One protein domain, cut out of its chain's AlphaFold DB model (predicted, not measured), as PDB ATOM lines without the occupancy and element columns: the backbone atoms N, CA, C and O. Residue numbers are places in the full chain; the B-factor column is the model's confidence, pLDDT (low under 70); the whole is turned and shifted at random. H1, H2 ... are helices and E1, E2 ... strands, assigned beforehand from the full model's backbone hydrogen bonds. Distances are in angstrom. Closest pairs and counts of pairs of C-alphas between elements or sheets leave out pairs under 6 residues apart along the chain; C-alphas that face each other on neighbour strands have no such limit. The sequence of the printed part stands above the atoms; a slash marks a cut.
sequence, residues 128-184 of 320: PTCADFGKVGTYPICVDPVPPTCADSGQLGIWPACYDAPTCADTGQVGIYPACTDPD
ATOM      1  N   PRO A 128     -67.930  34.535  36.146       85.12
ATOM      2  CA  PRO A 128     -66.738  35.289  36.493       85.12
ATOM      3  C   PRO A 128     -65.489  34.418  36.345       85.12
ATOM      4  O   PRO A 128     -65.454  33.242  36.720       85.12
ATOM      5  N   THR A 129     -64.435  35.014  35.810       91.69
ATOM      6  CA  THR A 129     -63.131  34.381  35.640       91.69
ATOM      7  C   THR A 129     -62.215  34.735  36.811       91.69
ATOM      8  O   THR A 129     -62.416  35.730  37.502       91.69
ATOM      9  N   CYS A 130     -61.154  33.957  37.052       87.81
ATOM     10  CA  CYS A 130     -60.184  34.302  38.102       87.81
ATOM     11  C   CYS A 130     -59.461  35.639  37.839       87.81
ATOM     12  O   CYS A 130     -59.028  36.294  38.791       87.81
ATOM     13  N   ALA A 131     -59.389  36.075  36.575       85.94
ATOM     14  CA  ALA A 131     -58.820  37.365  36.198       85.94
ATOM     15  C   ALA A 131     -59.607  38.543  36.797       85.94
ATOM     16  O   ALA A 131     -58.993  39.521  37.222       85.94
ATOM     17  N   ASP A 132     -60.932  38.408  36.934       87.12
ATOM     18  CA  ASP A 132     -61.804  39.432  37.527       87.12
ATOM     19  C   ASP A 132     -61.481  39.695  39.012       87.12
ATOM     20  O   ASP A 132     -61.807  40.748  39.553       87.12
ATOM     21  N   PHE A 133     -60.773  38.764  39.661       83.94
ATOM     22  CA  PHE A 133     -60.323  38.862  41.052       83.94
ATOM     23  C   PHE A 133     -58.809  39.106  41.194       83.94
ATOM     24  O   PHE A 133     -58.286  39.058  42.311       83.94
ATOM     25  N   GLY A 134     -58.080  39.330  40.093       84.50
ATOM     26  CA  GLY A 134     -56.615  39.464  40.112       84.50
ATOM     27  C   GLY A 134     -55.890  38.173  40.513       84.50
ATOM     28  O   GLY A 134     -54.798  38.217  41.083       84.50
ATOM     29  N   LYS A 135     -56.516  37.020  40.266       89.88
ATOM     30  CA  LYS A 135     -55.998  35.684  40.575       89.88
ATOM     31  C   LYS A 135     -55.769  34.898  39.285       89.88
ATOM     32  O   LYS A 135     -56.283  35.248  38.224       89.88
ATOM     33  N   VAL A 136     -55.021  33.806  39.370       88.06
ATOM     34  CA  VAL A 136     -54.825  32.870  38.252       88.06
ATOM     35  C   VAL A 136     -55.536  31.546  38.544       88.06
ATOM     36  O   VAL A 136     -55.734  31.187  39.702       88.06
ATOM     37  N   GLY A 137     -55.954  30.823  37.502       90.00
ATOM     38  CA  GLY A 137     -56.629  29.524  37.627       90.00
ATOM     39  C   GLY A 137     -58.002  29.463  36.954       90.00
ATOM     40  O   GLY A 137     -58.374  30.343  36.176       90.00
ATOM     41  N   THR A 138     -58.747  28.395  37.245       88.69
ATOM     42  CA  THR A 138     -60.109  28.155  36.744       88.69
ATOM     43  C   THR A 138     -61.105  28.284  37.883       88.69
ATOM     44  O   THR A 138     -61.007  27.555  38.871       88.69
ATOM     45  N   TYR A 139     -62.087  29.170  37.729       84.69
ATOM     46  CA  TYR A 139     -63.152  29.337  38.713       84.69
ATOM     47  C   TYR A 139     -63.859  27.989  38.982       84.69
ATOM     48  O   TYR A 139     -64.111  27.245  38.032       84.69
ATOM     49  N   PRO A 140     -64.167  27.636  40.245       86.06
ATOM     50  CA  PRO A 140     -64.047  28.434  41.473       86.06
ATOM     51  C   PRO A 140     -62.682  28.358  42.182       86.06
ATOM     52  O   PRO A 140     -62.512  28.943  43.249       86.06
ATOM     53  N   ILE A 141     -61.703  27.636  41.632       87.88
ATOM     54  CA  ILE A 141     -60.386  27.437  42.249       87.88
ATOM     55  C   ILE A 141     -59.414  28.479  41.689       87.88
ATOM     56  O   ILE A 141     -58.669  28.229  40.740       87.88
ATOM     57  N   CYS A 142     -59.443  29.665  42.288       91.00
ATOM     58  CA  CYS A 142     -58.496  30.732  41.990       91.00
ATOM     59  C   CYS A 142     -57.349  30.723  43.010       91.00
ATOM     60  O   CYS A 142     -57.589  30.583  44.210       91.00
ATOM     61  N   VAL A 143     -56.115  30.891  42.541       91.88
ATOM     62  CA  VAL A 143     -54.918  30.994  43.385       91.88
ATOM     63  C   VAL A 143     -54.210  32.320  43.155       91.88
ATOM     64  O   VAL A 143     -54.296  32.926  42.083       91.88
ATOM     65  N   ASP A 144     -53.513  32.783  44.184       88.50
ATOM     66  CA  ASP A 144     -52.711  33.996  44.113       88.50
ATOM     67  C   ASP A 144     -51.593  33.795  43.084       88.50
ATOM     68  O   ASP A 144     -50.941  32.746  43.102       88.50
ATOM     69  N   PRO A 145     -51.372  34.758  42.168       85.38
ATOM     70  CA  PRO A 145     -50.225  34.683  41.284       85.38
ATOM     71  C   PRO A 145     -48.965  34.620  42.147       85.38
ATOM     72  O   PRO A 145     -48.811  35.393  43.096       85.38
ATOM     73  N   VAL A 146     -48.081  33.674  41.833       87.31
ATOM     74  CA  VAL A 146     -46.773  33.585  42.485       87.31
ATOM     75  C   VAL A 146     -46.073  34.934  42.270       87.31
ATOM     76  O   VAL A 146     -45.981  35.364  41.117       87.31
ATOM     77  N   PRO A 147     -45.634  35.633  43.335       81.88
ATOM     78  CA  PRO A 147     -44.927  36.896  43.184       81.88
ATOM     79  C   PRO A 147     -43.709  36.701  42.274       81.88
ATOM     80  O   PRO A 147     -42.998  35.708  42.458       81.88
ATOM     81  N   PRO A 148     -43.462  37.601  41.306       84.38
ATOM     82  CA  PRO A 148     -42.286  37.491  40.459       84.38
ATOM     83  C   PRO A 148     -41.029  37.536  41.326       84.38
ATOM     84  O   PRO A 148     -40.948  38.272  42.313       84.38
ATOM     85  N   THR A 149     -40.042  36.734  40.964       91.06
ATOM     86  CA  THR A 149     -38.707  36.815  41.550       91.06
ATOM     87  C   THR A 149     -37.895  37.870  40.801       91.06
ATOM     88  O   THR A 149     -38.142  38.128  39.627       91.06
ATOM     89  N   CYS A 150     -36.883  38.468  41.438       86.56
ATOM     90  CA  CYS A 150     -35.985  39.393  40.730       86.56
ATOM     91  C   CYS A 150     -35.264  38.711  39.549       86.56
ATOM     92  O   CYS A 150     -34.950  39.356  38.553       86.56
ATOM     93  N   ALA A 151     -35.074  37.387  39.612       87.12
ATOM     94  CA  ALA A 151     -34.506  36.614  38.514       87.12
ATOM     95  C   ALA A 151     -35.391  36.634  37.254       87.12
ATOM     96  O   ALA A 151     -34.855  36.633  36.146       87.12
ATOM     97  N   ASP A 152     -36.717  36.717  37.409       85.94
ATOM     98  CA  ASP A 152     -37.655  36.779  36.280       85.94
ATOM     99  C   ASP A 152     -37.506  38.085  35.476       85.94
ATOM    100  O   ASP A 152     -37.815  38.112  34.284       85.94
ATOM    101  N   SER A 153     -36.991  39.156  36.096       83.12
ATOM    102  CA  SER A 153     -36.663  40.434  35.448       83.12
ATOM    103  C   SER A 153     -35.171  40.608  35.128       83.12
ATOM    104  O   SER A 153     -34.773  41.679  34.672       83.12
ATOM    105  N   GLY A 154     -34.333  39.585  35.342       84.19
ATOM    106  CA  GLY A 154     -32.878  39.672  35.146       84.19
ATOM    107  C   GLY A 154     -32.149  40.530  36.189       84.19
ATOM    108  O   GLY A 154     -30.994  40.895  35.983       84.19
ATOM    109  N   GLN A 155     -32.812  40.850  37.299       85.19
ATOM    110  CA  GLN A 155     -32.286  41.667  38.388       85.19
ATOM    111  C   GLN A 155     -31.817  40.798  39.558       85.19
ATOM    112  O   GLN A 155     -32.234  39.650  39.736       85.19
ATOM    113  N   LEU A 156     -30.940  41.351  40.392       84.56
ATOM    114  CA  LEU A 156     -30.486  40.717  41.628       84.56
ATOM    115  C   LEU A 156     -31.354  41.180  42.810       84.56
ATOM    116  O   LEU A 156     -32.017  42.212  42.743       84.56
ATOM    117  N   GLY A 157     -31.357  40.414  43.905       88.44
ATOM    118  CA  GLY A 157     -32.049  40.774  45.151       88.44
ATOM    119  C   GLY A 157     -33.228  39.869  45.528       88.44
ATOM    120  O   GLY A 157     -33.373  38.757  45.019       88.44
ATOM    121  N   ILE A 158     -34.045  40.342  46.477       85.50
ATOM    122  CA  ILE A 158     -35.244  39.655  46.986       85.50
ATOM    123  C   ILE A 158     -36.440  40.564  46.718       85.50
ATOM    124  O   ILE A 158     -36.457  41.699  47.186       85.50
ATOM    125  N   TRP A 159     -37.449  40.065  46.002       81.44
ATOM    126  CA  TRP A 159     -38.664  40.829  45.715       81.44
ATOM    127  C   TRP A 159     -39.311  41.358  47.010       81.44
ATOM    128  O   TRP A 159     -39.455  40.585  47.964       81.44
ATOM    129  N   PRO A 160     -39.729  42.638  47.078       81.12
ATOM    130  CA  PRO A 160     -39.781  43.638  45.998       81.12
ATOM    131  C   PRO A 160     -38.512  44.498  45.830       81.12
ATOM    132  O   PRO A 160     -38.499  45.414  45.014       81.12
ATOM    133  N   ALA A 161     -37.449  44.237  46.591       84.56
ATOM    134  CA  ALA A 161     -36.189  44.978  46.542       84.56
ATOM    135  C   ALA A 161     -35.225  44.380  45.501       84.56
ATOM    136  O   ALA A 161     -34.213  43.763  45.846       84.56
ATOM    137  N   CYS A 162     -35.563  44.550  44.222       87.25
ATOM    138  CA  CYS A 162     -34.686  44.188  43.111       87.25
ATOM    139  C   CYS A 162     -33.753  45.353  42.748       87.25
ATOM    140  O   CYS A 162     -34.146  46.517  42.832       87.25
ATOM    141  N   TYR A 163     -32.526  45.041  42.342       86.38
ATOM    142  CA  TYR A 163     -31.546  46.008  41.849       86.38
ATOM    143  C   TYR A 163     -30.793  45.436  40.649       86.38
ATOM    144  O   TYR A 163     -30.609  44.220  40.526       86.38
ATOM    145  N   ASP A 164     -30.367  46.319  39.751       84.62
ATOM    146  CA  ASP A 164     -29.559  45.929  38.601       84.62
ATOM    147  C   ASP A 164     -28.175  45.465  39.072       84.62
ATOM    148  O   ASP A 164     -27.628  45.971  40.057       84.62
ATOM    149  N   ALA A 165     -27.616  44.460  38.395       82.44
ATOM    150  CA  ALA A 165     -26.263  44.022  38.698       82.44
ATOM    151  C   ALA A 165     -25.287  45.184  38.438       82.44
ATOM    152  O   ALA A 165     -25.365  45.789  37.366       82.44
ATOM    153  N   PRO A 166     -24.375  45.496  39.378       83.12
ATOM    154  CA  PRO A 166     -23.411  46.566  39.178       83.12
ATOM    155  C   PRO A 166     -22.575  46.286  37.930       83.12
ATOM    156  O   PRO A 166     -22.107  45.167  37.696       83.12
ATOM    157  N   THR A 167     -22.392  47.315  37.123       87.38
ATOM    158  CA  THR A 167     -21.509  47.310  35.962       87.38
ATOM    159  C   THR A 167     -20.153  47.889  36.357       87.38
ATOM    160  O   THR A 167     -20.048  48.656  37.310       87.38
ATOM    161  N   CYS A 168     -19.086  47.568  35.617       80.44
ATOM    162  CA  CYS A 168     -17.781  48.191  35.874       80.44
ATOM    163  C   CYS A 168     -17.820  49.723  35.691       80.44
ATOM    164  O   CYS A 168     -17.049  50.438  36.325       80.44
ATOM    165  N   ALA A 169     -18.762  50.237  34.889       77.50
ATOM    166  CA  ALA A 169     -18.961  51.671  34.716       77.50
ATOM    167  C   ALA A 169     -19.402  52.365  36.016       77.50
ATOM    168  O   ALA A 169     -18.982  53.493  36.266       77.50
ATOM    169  N   ASP A 170     -20.169  51.680  36.872       79.75
ATOM    170  CA  ASP A 170     -20.640  52.231  38.150       79.75
ATOM    171  C   ASP A 170     -19.487  52.504  39.131       79.75
ATOM    172  O   ASP A 170     -19.611  53.343  40.022       79.75
ATOM    173  N   THR A 171     -18.341  51.835  38.952       79.12
ATOM    174  CA  THR A 171     -17.114  52.037  39.741       79.12
ATOM    175  C   THR A 171     -16.017  52.789  38.984       79.12
ATOM    176  O   THR A 171     -14.904  52.905  39.493       79.12
ATOM    177  N   GLY A 172     -16.298  53.314  37.784       75.38
ATOM    178  CA  GLY A 172     -15.304  54.005  36.950       75.38
ATOM    179  C   GLY A 172     -14.244  53.083  36.333       75.38
ATOM    180  O   GLY A 172     -13.199  53.553  35.888       75.38
ATOM    181  N   GLN A 173     -14.502  51.777  36.308       82.56
ATOM    182  CA  GLN A 173     -13.604  50.750  35.790       82.56
ATOM    183  C   GLN A 173     -14.064  50.245  34.418       82.56
ATOM    184  O   GLN A 173     -15.218  50.404  34.016       82.56
ATOM    185  N   VAL A 174     -13.164  49.595  33.683       78.06
ATOM    186  CA  VAL A 174     -13.478  48.944  32.401       78.06
ATOM    187  C   VAL A 174     -13.507  47.424  32.567       78.06
ATOM    188  O   VAL A 174     -12.826  46.880  33.433       78.06
ATOM    189  N   GLY A 175     -14.302  46.721  31.754       83.69
ATOM    190  CA  GLY A 175     -14.379  45.252  31.758       83.69
ATOM    191  C   GLY A 175     -15.793  44.688  31.916       83.69
ATOM    192  O   GLY A 175     -16.785  45.396  31.750       83.69
ATOM    193  N   ILE A 176     -15.876  43.387  32.216       76.38
ATOM    194  CA  ILE A 176     -17.132  42.667  32.481       76.38
ATOM    195  C   ILE A 176     -17.161  42.323  33.966       76.38
ATOM    196  O   ILE A 176     -16.287  41.605  34.449       76.38
ATOM    197  N   TYR A 177     -18.176  42.801  34.686       75.88
ATOM    198  CA  TYR A 177     -18.337  42.495  36.106       75.88
ATOM    199  C   TYR A 177     -18.429  40.970  36.330       75.88
ATOM    200  O   TYR A 177     -19.148  40.296  35.586       75.88
ATOM    201  N   PRO A 178     -17.734  40.391  37.332       78.94
ATOM    202  CA  PRO A 178     -16.967  41.043  38.405       78.94
ATOM    203  C   PRO A 178     -15.481  41.314  38.092       78.94
ATOM    204  O   PRO A 178     -14.750  41.772  38.966       78.94
ATOM    205  N   ALA A 179     -15.007  41.027  36.879       84.75
ATOM    206  CA  ALA A 179     -13.616  41.213  36.459       84.75
ATOM    207  C   ALA A 179     -13.377  42.627  35.904       84.75
ATOM    208  O   ALA A 179     -13.066  42.811  34.726       84.75
ATOM    209  N   CYS A 180     -13.560  43.629  36.759       86.06
ATOM    210  CA  CYS A 180     -13.288  45.020  36.422       86.06
ATOM    211  C   CYS A 180     -11.795  45.342  36.607       86.06
ATOM    212  O   CYS A 180     -11.150  44.850  37.535       86.06
ATOM    213  N   THR A 181     -11.242  46.166  35.721       83.38
ATOM    214  CA  THR A 181      -9.867  46.676  35.797       83.38
ATOM    215  C   THR A 181      -9.886  48.196  35.796       83.38
ATOM    216  O   THR A 181     -10.635  48.796  35.020       83.38
ATOM    217  N   ASP A 182      -9.056  48.818  36.637       75.62
ATOM    218  CA  ASP A 182      -8.863  50.267  36.586       75.62
ATOM    219  C   ASP A 182      -8.312  50.659  35.206       75.62
ATOM    220  O   ASP A 182      -7.375  50.010  34.722       75.62
ATOM    221  N   PRO A 183      -8.885  51.681  34.546       64.50
ATOM    222  CA  PRO A 183      -8.272  52.236  33.353       64.50
ATOM    223  C   PRO A 183      -6.871  52.723  33.730       64.50
ATOM    224  O   PRO A 183      -6.709  53.451  34.708       64.50
ATOM    225  N   ASP A 184      -5.859  52.280  32.981       62.03
ATOM    226  CA  ASP A 184      -4.472  52.679  33.211       62.03
ATOM    227  C   ASP A 184      -4.394  54.221  33.223       62.03
ATOM    228  O   ASP A 184      -4.673  54.852  32.197       62.03
TER     229      ASP A 184
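AT A GLANCE: This is residues 128 to 184 of the 320 residues of an uncharacterized protein of Parcubacteria bacterium C7867-007 (UniProt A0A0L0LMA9). Three small knobs are strung in a line like beads, each made of one short helix beside a two-stranded hairpin, with stretched links between one knob and the next. H1 with E1 and E2 makes the first, H2 with E3 and E4 the second, H3 with E5 and E6 the third. The printed part has 57 residues, with three named helices and six named strands in the order H1 E1 E2 H2 E3 E4 H3 E5 E6; the class is mixed, and each of the three sheets is one antiparallel pair. The whole is extended, a rod spanning 65 by 14 by 14 A, with a radius of gyration of the C-alphas of 19.8 A.

HOW THE PARTS SIT: H1, residues 130 to 133, comes closest to E1, residues 136 to 138, at the C-alphas of Cys 130 and Val 136, 5.5 A apart. E1 forms an antiparallel hairpin with E2, residues 141 to 143, at 171 degrees; N 136 and O 143 are 2.9 A apart, within hydrogen-bond range. H2, residues 150 to 153, comes closest to E4, residues 161 to 163, at the C-alphas of Cys 150 and Cys 162, 5.5 A apart. E3, residues 156 to 158, forms an antiparallel hairpin with E4 at 177 degrees; N 161 and O 158 are 2.8 A apart, within hydrogen-bond range. H3, residues 168 to 171, comes closest to E6, residues 179 to 181, at the C-alphas of Cys 168 and Cys 180, 5.5 A apart. E5, residues 174 to 176, forms an antiparallel hairpin with E6 at 173 degrees; N 179 and O 176 are 2.8 A apart, within hydrogen-bond range. H1, H2 and H3 are too short for an O i to N i+4 pair; in each, the one O i to N i+3 pair is within range. H1 and H2 are apart, as are H2 and H3.

IN THESE COORDINATES: H1 begins at C-alpha 130, (-60.184, 34.302, 38.102), and is 5.4 A long; E1 is 7.2 A and E2 6.6 A. H2 begins at C-alpha 150, (-35.985, 39.393, 40.730), and is 5.4 A long; E3 is 7.2 A and E4 6.7 A. H3 is 5.5 A, E5 7.3 A and E6 6.7 A, ending at C-alpha 181, (-9.867, 46.676, 35.797).

THE WHOLE: The two C-alphas farthest apart, those of Pro 140 and Asp 184, are 64.8 A apart. The printed part has no cut and no long link; E2 to H2, with 6 residues between them, is short but not tight. Mean pLDDT of the printed part is 83.8, and residues 183 to 184 are under 70.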